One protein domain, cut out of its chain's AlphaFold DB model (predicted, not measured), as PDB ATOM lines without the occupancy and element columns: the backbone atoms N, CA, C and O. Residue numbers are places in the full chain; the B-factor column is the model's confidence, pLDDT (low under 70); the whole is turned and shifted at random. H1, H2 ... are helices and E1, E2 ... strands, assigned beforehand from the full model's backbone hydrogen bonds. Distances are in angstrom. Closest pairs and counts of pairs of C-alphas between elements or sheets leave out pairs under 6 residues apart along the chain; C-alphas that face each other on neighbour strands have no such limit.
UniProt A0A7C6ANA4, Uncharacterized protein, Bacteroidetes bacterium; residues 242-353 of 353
ATOM      1  N   ASP A 242      27.657 -20.648  12.156       94.50
ATOM      2  CA  ASP A 242      28.142 -19.564  13.018       94.50
ATOM      3  C   ASP A 242      27.240 -19.388  14.236       94.50
ATOM      4  O   ASP A 242      27.666 -19.333  15.395       94.50
ATOM      5  N   THR A 243      25.944 -19.246  13.974       96.50
ATOM      6  CA  THR A 243      24.937 -19.018  15.005       96.50
ATOM      7  C   THR A 243      23.625 -19.665  14.600       96.50
ATOM      8  O   THR A 243      23.200 -19.565  13.453       96.50
ATOM      9  N   ALA A 244      22.978 -20.305  15.567       97.50
ATOM     10  CA  ALA A 244      21.617 -20.785  15.452       97.50
ATOM     11  C   ALA A 244      20.717 -20.064  16.460       97.50
ATOM     12  O   ALA A 244      21.102 -19.835  17.610       97.50
ATOM     13  N   PHE A 245      19.509 -19.729  16.033       98.00
ATOM     14  CA  PHE A 245      18.434 -19.229  16.875       98.00
ATOM     15  C   PHE A 245      17.290 -20.226  16.861       98.00
ATOM     16  O   PHE A 245      17.022 -20.864  15.845       98.00
ATOM     17  N   PHE A 246      16.612 -20.356  17.990       96.19
ATOM     18  CA  PHE A 246      15.511 -21.288  18.147       96.19
ATOM     19  C   PHE A 246      14.501 -20.752  19.157       96.19
ATOM     20  O   PHE A 246      14.886 -20.173  20.174       96.19
ATOM     21  N   SER A 247      13.214 -20.950  18.888       97.88
ATOM     22  CA  SER A 247      12.131 -20.537  19.779       97.88
ATOM     23  C   SER A 247      11.063 -21.616  19.895       97.88
ATOM     24  O   SER A 247      10.515 -22.029  18.891       97.88
ATOM     25  N   ILE A 248      10.729 -22.080  21.093       97.56
ATOM     26  CA  ILE A 248       9.588 -22.985  21.321       97.56
ATOM     27  C   ILE A 248       8.485 -22.196  21.985       97.56
ATOM     28  O   ILE A 248       8.749 -21.545  22.985       97.56
ATOM     29  N   HIS A 249       7.257 -22.375  21.527       98.06
ATOM     30  CA  HIS A 249       6.047 -22.104  22.281       98.06
ATOM     31  C   HIS A 249       5.233 -23.397  22.384       98.06
ATOM     32  O   HIS A 249       4.931 -24.021  21.363       98.06
ATOM     33  N   GLN A 250       4.919 -23.828  23.608       97.06
ATOM     34  CA  GLN A 250       4.210 -25.083  23.845       97.06
ATOM     35  C   GLN A 250       2.783 -24.846  24.332       97.06
ATOM     36  O   GLN A 250       2.559 -24.223  25.369       97.06
ATOM     37  N   THR A 251       1.833 -25.459  23.635       96.56
ATOM     38  CA  THR A 251       0.413 -25.492  23.994       96.56
ATOM     39  C   THR A 251      -0.123 -26.921  23.941       96.56
ATOM     40  O   THR A 251       0.590 -27.872  23.597       96.56
ATOM     41  N   THR A 252      -1.373 -27.096  24.356       94.50
ATOM     42  CA  THR A 252      -2.056 -28.390  24.347       94.50
ATOM     43  C   THR A 252      -3.354 -28.240  23.569       94.50
ATOM     44  O   THR A 252      -4.133 -27.332  23.853       94.50
ATOM     45  N   GLU A 253      -3.608 -29.140  22.625       90.81
ATOM     46  CA  GLU A 253      -4.800 -29.125  21.775       90.81
ATOM     47  C   GLU A 253      -5.389 -30.535  21.690       90.81
ATOM     48  O   GLU A 253      -4.701 -31.486  21.321       90.81
ATOM     49  N   GLY A 254      -6.659 -30.699  22.076       88.31
ATOM     50  CA  GLY A 254      -7.334 -32.003  22.017       88.31
ATOM     51  C   GLY A 254      -6.622 -33.116  22.800       88.31
ATOM     52  O   GLY A 254      -6.681 -34.277  22.410       88.31
ATOM     53  N   GLY A 255      -5.901 -32.762  23.870       90.12
ATOM     54  CA  GLY A 255      -5.080 -33.691  24.653       90.12
ATOM     55  C   GLY A 255      -3.696 -33.982  24.066       90.12
ATOM     56  O   GLY A 255      -2.900 -34.616  24.744       90.12
ATOM     57  N   ASN A 256      -3.371 -33.496  22.867       94.38
ATOM     58  CA  ASN A 256      -2.047 -33.605  22.253       94.38
ATOM     59  C   ASN A 256      -1.181 -32.387  22.582       94.38
ATOM     60  O   ASN A 256      -1.689 -31.332  22.959       94.38
ATOM     61  N   ILE A 257       0.132 -32.520  22.410       96.31
ATOM     62  CA  ILE A 257       1.060 -31.403  22.598       96.31
ATOM     63  C   ILE A 257       1.326 -30.745  21.253       96.31
ATOM     64  O   ILE A 257       1.769 -31.408  20.316       96.31
ATOM     65  N   LEU A 258       1.108 -29.437  21.194       97.12
ATOM     66  CA  LEU A 258       1.450 -28.600  20.058       97.12
ATOM     67  C   LEU A 258       2.685 -27.766  20.409       97.12
ATOM     68  O   LEU A 258       2.759 -27.133  21.464       97.12
ATOM     69  N   ILE A 259       3.671 -27.785  19.520       97.38
ATOM     70  CA  ILE A 259       4.899 -27.003  19.614       97.38
ATOM     71  C   ILE A 259       4.976 -26.138  18.369       97.38
ATOM     72  O   ILE A 259       5.092 -26.648  17.258       97.38
ATOM     73  N   THR A 260       4.950 -24.831  18.565       98.00
ATOM     74  CA  THR A 260       5.155 -23.858  17.491       98.00
ATOM     75  C   THR A 260       6.451 -23.111  17.716       98.00
ATOM     76  O   THR A 260       6.968 -23.064  18.837       98.00
ATOM     77  N   GLY A 261       7.019 -22.563  16.650       97.25
ATOM     78  CA  GLY A 261       8.269 -21.849  16.792       97.25
ATOM     79  C   GLY A 261       9.006 -21.583  15.505       97.25
ATOM     80  O   GLY A 261       8.564 -21.931  14.415       97.25
ATOM     81  N   GLN A 262      10.164 -20.966  15.675       97.25
ATOM     82  CA  GLN A 262      11.062 -20.611  14.588       97.25
ATOM     83  C   GLN A 262      12.471 -21.071  14.918       97.25
ATOM     84  O   GLN A 262      12.930 -20.943  16.057       97.25
ATOM     85  N   SER A 263      13.165 -21.563  13.904       96.94
ATOM     86  CA  SER A 263      14.592 -21.851  13.934       96.94
ATOM     87  C   SER A 263      15.287 -21.154  12.778       96.94
ATOM     88  O   SER A 263      14.746 -21.059  11.680       96.94
ATOM     89  N   GLU A 264      16.485 -20.649  13.029       96.38
ATOM     90  CA  GLU A 264      17.300 -19.962  12.038       96.38
ATOM     91  C   GLU A 264      18.755 -20.385  12.218       96.38
ATOM     92  O   GLU A 264      19.273 -20.319  13.327       96.38
ATOM     93  N   LEU A 265      19.408 -20.820  11.144       95.19
ATOM     94  CA  LEU A 265      20.834 -21.121  11.096       95.19
ATOM     95  C   LEU A 265      21.522 -20.153  10.140       95.19
ATOM     96  O   LEU A 265      21.066 -19.963   9.010       95.19
ATOM     97  N   LEU A 266      22.621 -19.564  10.602       94.12
ATOM     98  CA  LEU A 266      23.450 -18.641   9.836       94.12
ATOM     99  C   LEU A 266      24.756 -19.316   9.420       94.12
ATOM    100  O   LEU A 266      25.394 -19.983  10.242       94.12
ATOM    101  N   HIS A 267      25.143 -19.107   8.160       92.62
ATOM    102  CA  HIS A 267      26.379 -19.610   7.550       92.62
ATOM    103  C   HIS A 267      26.585 -21.116   7.772       92.62
ATOM    104  O   HIS A 267      27.650 -21.577   8.190       92.62
ATOM    105  N   LEU A 268      25.530 -21.896   7.526       92.38
ATOM    106  CA  LEU A 268      25.599 -23.346   7.623       92.38
ATOM    107  C   LEU A 268      26.475 -23.886   6.491       92.38
ATOM    108  O   LEU A 268      26.229 -23.656   5.311       92.38
ATOM    109  N   PHE A 269      27.465 -24.669   6.879       92.19
ATOM    110  CA  PHE A 269      28.334 -25.443   6.020       92.19
ATOM    111  C   PHE A 269      28.017 -26.927   6.190       92.19
ATOM    112  O   PHE A 269      27.935 -27.429   7.319       92.19
ATOM    113  N   VAL A 270      27.872 -27.637   5.074       92.69
ATOM    114  CA  VAL A 270      27.702 -29.090   5.041       92.69
ATOM    115  C   VAL A 270      28.549 -29.664   3.913       92.69
ATOM    116  O   VAL A 270      28.377 -29.304   2.754       92.69
ATOM    117  N   ASN A 271      29.416 -30.615   4.241       92.75
ATOM    118  CA  ASN A 271      30.061 -31.481   3.264       92.75
ATOM    119  C   ASN A 271      29.731 -32.930   3.629       92.75
ATOM    120  O   ASN A 271      30.062 -33.402   4.722       92.75
ATOM    121  N   GLN A 272      29.000 -33.599   2.736       91.38
ATOM    122  CA  GLN A 272      28.613 -34.995   2.891       91.38
ATOM    123  C   GLN A 272      28.334 -35.601   1.499       91.38
ATOM    124  O   GLN A 272      27.491 -35.061   0.782       91.38
ATOM    125  N   PRO A 273      28.969 -36.732   1.116       88.69
ATOM    126  CA  PRO A 273      28.918 -37.248  -0.261       88.69
ATOM    127  C   PRO A 273      27.535 -37.617  -0.821       88.69
ATOM    128  O   PRO A 273      27.359 -37.656  -2.034       88.69
ATOM    129  N   ALA A 274      26.555 -37.928   0.029       87.75
ATOM    130  CA  ALA A 274      25.175 -38.191  -0.385       87.75
ATOM    131  C   ALA A 274      24.339 -36.906  -0.552       87.75
ATOM    132  O   ALA A 274      23.234 -36.978  -1.081       87.75
ATOM    133  N   VAL A 275      24.849 -35.751  -0.107       84.62
ATOM    134  CA  VAL A 275      24.264 -34.424  -0.357       84.62
ATOM    135  C   VAL A 275      24.900 -33.793  -1.596       84.62
ATOM    136  O   VAL A 275      24.186 -33.417  -2.519       84.62
ATOM    137  N   SER A 276      26.230 -33.685  -1.619       86.44
ATOM    138  CA  SER A 276      27.016 -33.201  -2.759       86.44
ATOM    139  C   SER A 276      28.472 -33.661  -2.638       86.44
ATOM    140  O   SER A 276      28.970 -33.923  -1.542       86.44
ATOM    141  N   PHE A 277      29.175 -33.728  -3.769       84.44
ATOM    142  CA  PHE A 277      30.628 -33.929  -3.806       84.44
ATOM    143  C   PHE A 277      31.420 -32.665  -3.444       84.44
ATOM    144  O   PHE A 277      32.621 -32.755  -3.197       84.44
ATOM    145  N   SER A 278      30.768 -31.502  -3.436       87.88
ATOM    146  CA  SER A 278      31.364 -30.218  -3.062       87.88
ATOM    147  C   SER A 278      30.800 -29.709  -1.738       87.88
ATOM    148  O   SER A 278      29.771 -30.177  -1.249       87.88
ATOM    149  N   ASP A 279      31.494 -28.734  -1.164       90.19
ATOM    150  CA  ASP A 279      31.054 -28.024   0.030       90.19
ATOM    151  C   ASP A 279      29.759 -27.257  -0.242       90.19
ATOM    152  O   ASP A 279      29.733 -26.388  -1.110       90.19
ATOM    153  N   VAL A 280      28.707 -27.545   0.525       91.00
ATOM    154  CA  VAL A 280      27.422 -26.848   0.426       91.00
ATOM    155  C   VAL A 280      27.346 -25.759   1.488       91.00
ATOM    156  O   VAL A 280      27.514 -26.036   2.680       91.00
ATOM    157  N   GLN A 281      27.078 -24.524   1.065       90.06
ATOM    158  CA  GLN A 281      26.994 -23.366   1.958       90.06
ATOM    159  C   GLN A 281      25.628 -22.690   1.887       90.06
ATOM    160  O   GLN A 281      25.106 -22.403   0.813       90.06
ATOM    161  N   PHE A 282      25.058 -22.419   3.057       88.94
ATOM    162  CA  PHE A 282      23.811 -21.690   3.215       88.94
ATOM    163  C   PHE A 282      24.080 -20.425   4.023       88.94
ATOM    164  O   PHE A 282      24.421 -20.514   5.205       88.94
ATOM    165  N   ASP A 283      23.847 -19.256   3.430       88.19
ATOM    166  CA  ASP A 283      23.952 -17.983   4.151       88.19
ATOM    167  C   ASP A 283      22.971 -17.944   5.321       88.19
ATOM    168  O   ASP A 283      23.305 -17.580   6.452       88.19
ATOM    169  N   LYS A 284      21.738 -18.366   5.035       90.38
ATOM    170  CA  LYS A 284      20.635 -18.354   5.979       90.38
ATOM    171  C   LYS A 284      19.629 -19.450   5.658       90.38
ATOM    172  O   LYS A 284      19.068 -19.497   4.564       90.38
ATOM    173  N   LEU A 285      19.353 -20.284   6.652       92.38
ATOM    174  CA  LEU A 285      18.306 -21.300   6.616       92.38
ATOM    175  C   LEU A 285      17.324 -21.027   7.753       92.38
ATOM    176  O   LEU A 285      17.729 -20.967   8.911       92.38
ATOM    177  N   ARG A 286      16.037 -20.875   7.439       95.38
ATOM    178  CA  ARG A 286      14.978 -20.672   8.432       95.38
ATOM    179  C   ARG A 286      13.917 -21.756   8.307       95.38
ATOM    180  O   ARG A 286      13.545 -22.138   7.204       95.38
ATOM    181  N   LEU A 287      13.417 -22.222   9.442       95.75
ATOM    182  CA  LEU A 287      12.261 -23.103   9.529       95.75
ATOM    183  C   LEU A 287      11.317 -22.559  10.599       95.75
ATOM    184  O   LEU A 287      11.664 -22.558  11.782       95.75
ATOM    185  N   ASP A 288      10.127 -22.169  10.168       97.00
ATOM    186  CA  ASP A 288       8.970 -21.949  11.025       97.00
ATOM    187  C   ASP A 288       8.234 -23.288  11.137       97.00
ATOM    188  O   ASP A 288       7.844 -23.873  10.126       97.00
ATOM    189  N   TYR A 289       8.096 -23.827  12.343       96.69
ATOM    190  CA  TYR A 289       7.572 -25.175  12.553       96.69
ATOM    191  C   TYR A 289       6.312 -25.178  13.406       96.69
ATOM    192  O   TYR A 289       6.181 -24.436  14.379       96.69
ATOM    193  N   HIS A 290       5.423 -26.098  13.048       97.25
ATOM    194  CA  HIS A 290       4.236 -26.475  13.795       97.25
ATOM    195  C   HIS A 290       4.276 -27.994  13.958       97.25
ATOM    196  O   HIS A 290       4.151 -28.757  12.996       97.25
ATOM    197  N   ILE A 291       4.576 -28.430  15.178       97.19
ATOM    198  CA  ILE A 291       4.815 -29.829  15.514       97.19
ATOM    199  C   ILE A 291       3.720 -30.305  16.458       97.19
ATOM    200  O   ILE A 291       3.590 -29.805  17.573       97.19
ATOM    201  N   LEU A 292       2.988 -31.328  16.036       97.12
ATOM    202  CA  LEU A 292       2.021 -32.042  16.851       97.12
ATOM    203  C   LEU A 292       2.640 -33.346  17.363       97.12
ATOM    204  O   LEU A 292       3.108 -34.186  16.588       97.12
ATOM    205  N   ILE A 293       2.617 -33.531  18.679       96.56
ATOM    206  CA  ILE A 293       2.998 -34.773  19.347       96.56
ATOM    207  C   ILE A 293       1.729 -35.433  19.871       96.56
ATOM    208  O   ILE A 293       1.051 -34.891  20.747       96.56
ATOM    209  N   THR A 294       1.432 -36.613  19.334       94.69
ATOM    210  CA  THR A 294       0.305 -37.447  19.756       94.69
ATOM    211  C   THR A 294       0.799 -38.619  20.599       94.69
ATOM    212  O   THR A 294       1.993 -38.763  20.858       94.69
ATOM    213  N   GLU A 295      -0.098 -39.514  21.014       92.69
ATOM    214  CA  GLU A 295       0.300 -40.711  21.757       92.69
ATOM    215  C   GLU A 295       1.310 -41.570  20.978       92.69
ATOM    216  O   GLU A 295       2.266 -42.072  21.563       92.69
ATOM    217  N   ASN A 296       1.167 -41.696  19.656       93.06
ATOM    218  CA  ASN A 296       1.927 -42.642  18.837       93.06
ATOM    219  C   ASN A 296       2.705 -42.025  17.662       93.06
ATOM    220  O   ASN A 296       3.350 -42.785  16.927       93.06
ATOM    221  N   ALA A 297       2.657 -40.707  17.463       93.50
ATOM    222  CA  ALA A 297       3.288 -40.050  16.325       93.50
ATOM    223  C   ALA A 297       3.868 -38.666  16.654       93.50
ATOM    224  O   ALA A 297       3.442 -37.986  17.587       93.50
ATOM    225  N   PHE A 298       4.827 -38.256  15.824       96.12
ATOM    226  CA  PHE A 298       5.368 -36.901  15.752       96.12
ATOM    227  C   PHE A 298       5.092 -36.362  14.353       96.12
ATOM    228  O   PHE A 298       5.480 -36.995  13.367       96.12
ATOM    229  N   ILE A 299       4.413 -35.224  14.263       96.94
ATOM    230  CA  ILE A 299       3.955 -34.661  12.996       96.94
ATOM    231  C   ILE A 299       4.458 -33.226  12.892       96.94
ATOM    232  O   ILE A 299       4.064 -32.392  13.692       96.94
ATOM    233  N   LEU A 300       5.306 -32.941  11.909       96.75
ATOM    234  CA  LEU A 300       5.529 -31.593  11.396       96.75
ATOM    235  C   LEU A 300       4.422 -31.324  10.376       96.75
ATOM    236  O   LEU A 300       4.401 -31.961   9.318       96.75
ATOM    237  N   ASP A 301       3.472 -30.457  10.711       92.31
ATOM    238  CA  ASP A 301       2.329 -30.206   9.838       92.31
ATOM    239  C   ASP A 301       2.699 -29.317   8.636       92.31
ATOM    240  O   ASP A 301       3.746 -28.668   8.609       92.31
ATOM    241  N   SER A 302       1.810 -29.261   7.641       90.94
ATOM    242  CA  SER A 302       2.021 -28.501   6.403       90.94
ATOM    243  C   SER A 302       1.897 -26.981   6.548       90.94
ATOM    244  O   SER A 302       2.071 -26.276   5.558       90.94
ATOM    245  N   THR A 303       1.553 -26.459   7.724       92.56
ATOM    246  CA  THR A 303       1.644 -25.019   8.017       92.56
ATOM    247  C   THR A 303       3.074 -24.614   8.371       92.56
ATOM    248  O   THR A 303       3.417 -23.437   8.296       92.56
ATOM    249  N   SER A 304       3.941 -25.589   8.662       94.31
ATOM    250  CA  SER A 304       5.385 -25.380   8.744       94.31
ATOM    251  C   SER A 304       5.943 -24.874   7.418       94.31
ATOM    252  O   SER A 304       5.479 -25.261   6.342       94.31
ATOM    253  N   GLN A 305       6.958 -24.023   7.488       95.31
ATOM    254  CA  GLN A 305       7.536 -23.343   6.342       95.31
ATOM    255  C   GLN A 305       9.059 -23.313   6.452       95.31
ATOM    256  O   GLN A 305       9.621 -22.863   7.445       95.31
ATOM    257  N   VAL A 306       9.733 -23.806   5.416       93.19
ATOM    258  CA  VAL A 306      11.186 -23.719   5.272       93.19
ATOM    259  C   VAL A 306      11.503 -22.610   4.286       93.19
ATOM    260  O   VAL A 306      10.958 -22.591   3.181       93.19
ATOM    261  N   HIS A 307      12.432 -21.743   4.669       90.50
ATOM    262  CA  HIS A 307      13.016 -20.723   3.815       90.50
ATOM    263  C   HIS A 307      14.512 -20.962   3.679       90.50
ATOM    264  O   HIS A 307      15.238 -21.016   4.676       90.50
ATOM    265  N   PHE A 308      14.987 -21.039   2.444       85.06
ATOM    266  CA  PHE A 308      16.407 -20.968   2.144       85.06
ATOM    267  C   PHE A 308      16.593 -20.107   0.897       85.06
ATOM    268  O   PHE A 308      15.947 -20.325  -0.131       85.06
ATOM    269  N   ASN A 309      17.446 -19.090   1.004       80.19
ATOM    270  CA  ASN A 309      17.631 -18.076  -0.033       80.19
ATOM    271  C   ASN A 309      16.284 -17.461  -0.475       80.19
ATOM    272  O   ASN A 309      15.582 -16.889   0.360       80.19
ATOM    273  N   LYS A 310      15.903 -17.556  -1.758       81.00
ATOM    274  CA  LYS A 310      14.618 -17.027  -2.264       81.00
ATOM    275  C   LYS A 310      13.505 -18.079  -2.285       81.00
ATOM    276  O   LYS A 310      12.360 -17.739  -2.573       81.00
ATOM    277  N   LEU A 311      13.805 -19.345  -1.973       86.81
ATOM    278  CA  LEU A 311      12.830 -20.425  -2.037       86.81
ATOM    279  C   LEU A 311      12.159 -20.619  -0.684       86.81
ATOM    280  O   LEU A 311      12.796 -20.670   0.367       86.81
ATOM    281  N   THR A 312      10.841 -20.777  -0.742       90.56
ATOM    282  CA  THR A 312      10.010 -21.102   0.411       90.56
ATOM    283  C   THR A 312       9.118 -22.283   0.075       90.56
ATOM    284  O   THR A 312       8.483 -22.272  -0.978       90.56
ATOM    285  N   PHE A 313       9.048 -23.286   0.945       91.50
ATOM    286  CA  PHE A 313       8.162 -24.439   0.775       91.50
ATOM    287  C   PHE A 313       7.614 -24.928   2.116       91.50
ATOM    288  O   PHE A 313       8.164 -24.627   3.173       91.50
ATOM    289  N   ASN A 314       6.538 -25.710   2.066       95.81
ATOM    290  CA  ASN A 314       5.829 -26.196   3.240       95.81
ATOM    291  C   ASN A 314       5.985 -27.722   3.371       95.81
ATOM    292  O   ASN A 314       5.300 -28.472   2.663       95.81
ATOM    293  N   PRO A 315       6.910 -28.219   4.212       94.88
ATOM    294  CA  PRO A 315       7.050 -29.652   4.439       94.88
ATOM    295  C   PRO A 315       5.909 -30.197   5.304       94.88
ATOM    296  O   PRO A 315       5.431 -29.533   6.212       94.88
ATOM    297  N   TYR A 316       5.539 -31.451   5.069       96.19
ATOM    298  CA  TYR A 316       4.767 -32.271   5.995       96.19
ATOM    299  C   TYR A 316       5.551 -33.550   6.274       96.19
ATOM    300  O   TYR A 316       5.875 -34.302   5.348       96.19
ATOM    301  N   ILE A 317       5.845 -33.804   7.547       96.50
ATOM    302  CA  ILE A 317       6.573 -34.996   7.987       96.50
ATOM    303  C   ILE A 317       5.766 -35.654   9.091       96.50
ATOM    304  O   ILE A 317       5.525 -35.044  10.120       96.50
ATOM    305  N   SER A 318       5.387 -36.913   8.914       96.38
ATOM    306  CA  SER A 318       4.713 -37.688   9.955       96.38
ATOM    307  C   SER A 318       5.504 -38.947  10.240       96.38
ATOM    308  O   SER A 318       5.614 -39.817   9.376       96.38
ATOM    309  N   PHE A 319       6.019 -39.061  11.460       96.00
ATOM    310  CA  PHE A 319       6.648 -40.273  11.963       96.00
ATOM    311  C   PHE A 319       5.729 -40.957  12.968       96.00
ATOM    312  O   PHE A 319       5.628 -40.553  14.126       96.00
ATOM    313  N   GLN A 320       5.072 -42.017  12.515       93.94
ATOM    314  CA  GLN A 320       4.244 -42.873  13.348       93.94
ATOM    315  C   GLN A 320       5.084 -44.038  13.865       93.94
ATOM    316  O   GLN A 320       5.773 -44.704  13.093       93.94
ATOM    317  N   VAL A 321       5.032 -44.296  15.172       89.31
ATOM    318  CA  VAL A 321       5.822 -45.359  15.815       89.31
ATOM    319  C   VAL A 321       5.003 -46.629  16.053       89.31
ATOM    320  O   VAL A 321       5.559 -47.727  16.031       89.31
ATOM    321  N   TYR A 322       3.695 -46.488  16.282       87.38
ATOM    322  CA  TYR A 322       2.775 -47.583  16.604       87.38
ATOM    323  C   TYR A 322       1.458 -47.456  15.803       87.38
ATOM    324  O   TYR A 322       0.977 -46.330  15.640       87.38
ATOM    325  N   PRO A 323       0.825 -48.554  15.327       84.12
ATOM    326  CA  PRO A 323       1.186 -49.968  15.526       84.12
ATOM    327  C   PRO A 323       2.391 -50.428  14.703       84.12
ATOM    328  O   PRO A 323       3.099 -51.342  15.117       84.12
ATOM    329  N   THR A 324       2.666 -49.764  13.585       87.38
ATOM    330  CA  THR A 324       3.837 -50.003  12.740       87.38
ATOM    331  C   THR A 324       4.608 -48.705  12.550       87.38
ATOM    332  O   THR A 324       4.030 -47.616  12.542       87.38
ATOM    333  N   LYS A 325       5.937 -48.816  12.420       91.31
ATOM    334  CA  LYS A 325       6.782 -47.661  12.113       91.31
ATOM    335  C   LYS A 325       6.527 -47.234  10.677       91.31
ATOM    336  O   LYS A 325       6.769 -48.015   9.760       91.31
ATOM    337  N   HIS A 326       6.069 -46.008  10.494       94.31
ATOM    338  CA  HIS A 326       5.739 -45.464   9.188       94.31
ATOM    339  C   HIS A 326       6.164 -43.998   9.118       94.31
ATOM    340  O   HIS A 326       5.899 -43.224  10.039       94.31
ATOM    341  N   ILE A 327       6.853 -43.636   8.037       95.06
ATOM    342  CA  ILE A 327       7.301 -42.270   7.769       95.06
ATOM    343  C   ILE A 327       6.588 -41.791   6.510       95.06
ATOM    344  O   ILE A 327       6.710 -42.411   5.457       95.06
ATOM    345  N   VAL A 328       5.878 -40.672   6.622       95.06
ATOM    346  CA  VAL A 328       5.324 -39.938   5.481       95.06
ATOM    347  C   VAL A 328       6.091 -38.639   5.334       95.06
ATOM    348  O   VAL A 328       6.184 -37.875   6.291       95.06
ATOM    349  N   LEU A 329       6.579 -38.379   4.125       95.06
ATOM    350  CA  LEU A 329       7.169 -37.107   3.729       95.06
ATOM    351  C   LEU A 329       6.372 -36.555   2.549       95.06
ATOM    352  O   LEU A 329       6.203 -37.238   1.539       95.06
ATOM    353  N   LYS A 330       5.876 -35.326   2.674       93.94
ATOM    354  CA  LYS A 330       5.269 -34.570   1.575       93.94
ATOM    355  C   LYS A 330       5.866 -33.173   1.560       93.94
ATOM    356  O   LYS A 330       6.173 -32.615   2.609       93.94
ATOM    357  N   ILE A 331       6.012 -32.606   0.373       91.56
ATOM    358  CA  ILE A 331       6.439 -31.222   0.187       91.56
ATOM    359  C   ILE A 331       5.321 -30.522  -0.568       91.56
ATOM    360  O   ILE A 331       4.946 -30.958  -1.654       91.56
ATOM    361  N   ASN A 332       4.777 -29.462   0.019       88.81
ATOM    362  CA  ASN A 332       3.826 -28.594  -0.649       88.81
ATOM    363  C   ASN A 332       4.537 -27.313  -1.099       88.81
ATOM    364  O   ASN A 332       5.162 -26.615  -0.300       88.81
ATOM    365  N   LYS A 333       4.449 -27.015  -2.394       87.62
ATOM    366  CA  LYS A 333       5.014 -25.815  -3.006       87.62
ATOM    367  C   LYS A 333       4.091 -25.374  -4.147       87.62
ATOM    368  O   LYS A 333       4.002 -26.095  -5.139       87.62
ATOM    369  N   PRO A 334       3.425 -24.209  -4.045       86.88
ATOM    370  CA  PRO A 334       2.660 -23.645  -5.156       86.88
ATOM    371  C   PRO A 334       3.555 -23.378  -6.367       86.88
ATOM    372  O   PRO A 334       4.742 -23.085  -6.180       86.88
ATOM    373  N   SER A 335       2.978 -23.436  -7.574       89.50
ATOM    374  CA  SER A 335       3.664 -23.157  -8.842       89.50
ATOM    375  C   SER A 335       4.486 -21.875  -8.774       89.50
ATOM    376  O   SER A 335       4.041 -20.865  -8.232       89.50
ATOM    377  N   PHE A 336       5.696 -21.932  -9.318       87.69
ATOM    378  CA  PHE A 336       6.659 -20.846  -9.240       87.69
ATOM    379  C   PHE A 336       7.621 -20.892 -10.437       87.69
ATOM    380  O   PHE A 336       7.782 -21.956 -11.042       87.69
ATOM    381  N   PRO A 337       8.254 -19.767 -10.808       89.31
ATOM    382  CA  PRO A 337       9.233 -19.738 -11.887       89.31
ATOM    383  C   PRO A 337      10.435 -20.645 -11.595       89.31
ATOM    384  O   PRO A 337      11.038 -20.560 -10.528       89.31
ATOM    385  N   ALA A 338      10.856 -21.455 -12.571       86.75
ATOM    386  CA  ALA A 338      12.011 -22.349 -12.415       86.75
ATOM    387  C   ALA A 338      13.295 -21.597 -12.011       86.75
ATOM    388  O   ALA A 338      14.098 -22.106 -11.231       86.75
ATOM    389  N   GLN A 339      13.451 -20.353 -12.473       85.56
ATOM    390  CA  GLN A 339      14.576 -19.487 -12.117       85.56
ATOM    391  C   GLN A 339      14.693 -19.244 -10.603       85.56
ATOM    392  O   GLN A 339      15.805 -19.109 -10.088       85.56
ATOM    393  N   GLU A 340      13.579 -19.205  -9.867       85.44
ATOM    394  CA  GLU A 340      13.604 -19.051  -8.407       85.44
ATOM    395  C   GLU A 340      14.194 -20.279  -7.713       85.44
ATOM    396  O   GLU A 340      14.893 -20.110  -6.719       85.44
ATOM    397  N   LEU A 341      13.985 -21.496  -8.242       85.56
ATOM    398  CA  LEU A 341      14.658 -22.691  -7.724       85.56
ATOM    399  C   LEU A 341      16.164 -22.532  -7.894       85.56
ATOM    400  O   LEU A 341      16.879 -22.505  -6.901       85.56
ATOM    401  N   PHE A 342      16.629 -22.369  -9.136       84.38
ATOM    402  CA  PHE A 342      18.059 -22.361  -9.452       84.38
ATOM    403  C   PHE A 342      18.818 -21.222  -8.769       84.38
ATOM    404  O   PHE A 342      19.921 -21.436  -8.284       84.38
ATOM    405  N   SER A 343      18.209 -20.038  -8.657       84.81
ATOM    406  CA  SER A 343      18.809 -18.901  -7.941       84.81
ATOM    407  C   SER A 343      18.748 -19.004  -6.413       84.81
ATOM    408  O   SER A 343      19.329 -18.163  -5.733       84.81
ATOM    409  N   SER A 344      18.040 -20.000  -5.873       85.06
ATOM    410  CA  SER A 344      17.961 -20.264  -4.432       85.06
ATOM    411  C   SER A 344      18.781 -21.463  -3.993       85.06
ATOM    412  O   SER A 344      18.908 -21.684  -2.790       85.06
ATOM    413  N   LEU A 345      19.309 -22.264  -4.918       85.44
ATOM    414  CA  LEU A 345      20.135 -23.402  -4.543       85.44
ATOM    415  C   LEU A 345      21.414 -22.896  -3.863       85.44
ATOM    416  O   LEU A 345      22.012 -21.931  -4.337       85.44
ATOM    417  N   PRO A 346      21.816 -23.509  -2.741       84.19
ATOM    418  CA  PRO A 346      23.071 -23.173  -2.088       84.19
ATOM    419  C   PRO A 346      24.251 -23.478  -3.015       84.19
ATOM    420  O   PRO A 346      24.214 -24.438  -3.795       84.19
ATOM    421  N   GLU A 347      25.307 -22.674  -2.906       83.81
ATOM    422  CA  GLU A 347      26.548 -22.918  -3.637       83.81
ATOM    423  C   GLU A 347      27.085 -24.320  -3.321       83.81
ATOM    424  O   GLU A 347      26.963 -24.807  -2.195       83.81
ATOM    425  N   GLY A 348      27.642 -24.986  -4.336       82.06
ATOM    426  CA  GLY A 348      28.241 -26.315  -4.211       82.06
ATOM    427  C   GLY A 348      27.261 -27.490  -4.180       82.06
ATOM    428  O   GLY A 348      27.709 -28.635  -4.160       82.06
ATOM    429  N   LEU A 349      25.940 -27.275  -4.231       83.12
ATOM    430  CA  LEU A 349      24.973 -28.385  -4.313       83.12
ATOM    431  C   LEU A 349      25.017 -29.118  -5.661       83.12
ATOM    432  O   LEU A 349      24.806 -30.325  -5.718       83.12
ATOM    433  N   PHE A 350      25.320 -28.390  -6.734       76.56
ATOM    434  CA  PHE A 350      25.526 -28.946  -8.064       76.56
ATOM    435  C   PHE A 350      26.909 -28.532  -8.573       76.56
ATOM    436  O   PHE A 350      27.323 -27.397  -8.328       76.56
ATOM    437  N   PRO A 351      27.640 -29.427  -9.258       62.72
ATOM    438  CA  PRO A 351      28.891 -29.055  -9.898       62.72
ATOM    439  C   PRO A 351      28.612 -27.984 -10.959       62.72
ATOM    440  O   PRO A 351      27.717 -28.156 -11.790       62.72
ATOM    441  N   ASN A 352      29.373 -26.888 -10.926       57.44
ATOM    442  CA  ASN A 352      29.383 -25.919 -12.020       57.44
ATOM    443  C   ASN A 352      29.802 -26.679 -13.283       57.44
ATOM    444  O   ASN A 352      30.907 -27.222 -13.332       57.44
ATOM    445  N   THR A 353      28.878 -26.805 -14.232       42.97
ATOM    446  CA  THR A 353      29.124 -27.439 -15.532       42.97
ATOM    447  C   THR A 353      29.701 -26.434 -16.505       42.97
ATOM    448  O   THR A 353      29.310 -25.246 -16.413       42.97
TER     449      THR A 353
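This is residues 242 to 353 of the 353 residues of an uncharacterized protein of Bacteroidetes bacterium (UniProt A0A7C6ANA4). One long, twisted sheet of seven antiparallel strands makes this domain; its strands fan out from the long E1, E2 and E3 through short E4 and E5 to E6 and E7, and at one end the E2 and E3 hairpin turns sharply aside. The small helix H1, near the end of the printed part, only grazes the sheet. The printed part has 112 residues, with seven named strands and one named helix in the order E1 E2 E3 E4 E5 E6 E7 H1 along the chain, and the class is mostly strand. The sheet is branched, with E3 and E6 having three neighbours each. The whole is loose and elongated, with a radius of gyration of the C-alphas of 16.4 A and spans of 52 by 30 by 29 A.

Start at E1, residues 243 to 253, an edge strand antiparallel to E2, residues 256 to 272; look for N 249 and O 260, 2.8 A apart. On the other side of E2 runs E3, residues 276 to 293, antiparallel at 176 degrees, with N 263 and O 287 2.8 A apart. E2 bends by 93 degrees at residue 267 and E3 by 108 degrees at residue 279. On the side of E3 away from E2, look for E4, residues 297 to 300, beside residues 290 to 293, with N 292 and O 299 2.8 A apart. On that same side E5, residues 305 to 308, is beside residues 285 to 288, with N 307 and O 286 2.8 A apart. E4 and E5 are apart, yet both neighbour E6, residues 311 to 320, on one side of it: N 300 and O 317 are 2.8 A apart, N 306 and O 313 2.9 A. On the other side of E6 find the edge strand E7, residues 326 to 332, with N 316 and O 330 2.8 A apart. E1 to E4 form a meander, each strand the antiparallel neighbour of the one before, and E5 to E7 form another. H1, residues 338 to 342, is only just on the sheet, with 5 pairs of C-alphas within 10 A, and only grazes it with residues 340 to 342; its closest C-alphas to E6 are those of Leu 341 and Leu 311, 6.4 A apart. In H1 every O i to N i+4 pair is within hydrogen-bond range.

Find C-alpha 243 at (24.937, -19.018, 15.005); from there E1 runs 32.1 A. E2 spans 36.3 A, E3 32.7 A, E6 28.5 A and E7 19.6 A. H1 ends at C-alpha 342, (18.059, -22.361, -9.452).

The C-alphas farthest apart, those of Gly 255 and Thr 353, are 53.1 A apart. The printed part has no cut, and the links between named elements are tight. Mean pLDDT of the printed part is 90.7; residues 351 to 353 are under 70, and Thr 353 is the chain's last residue.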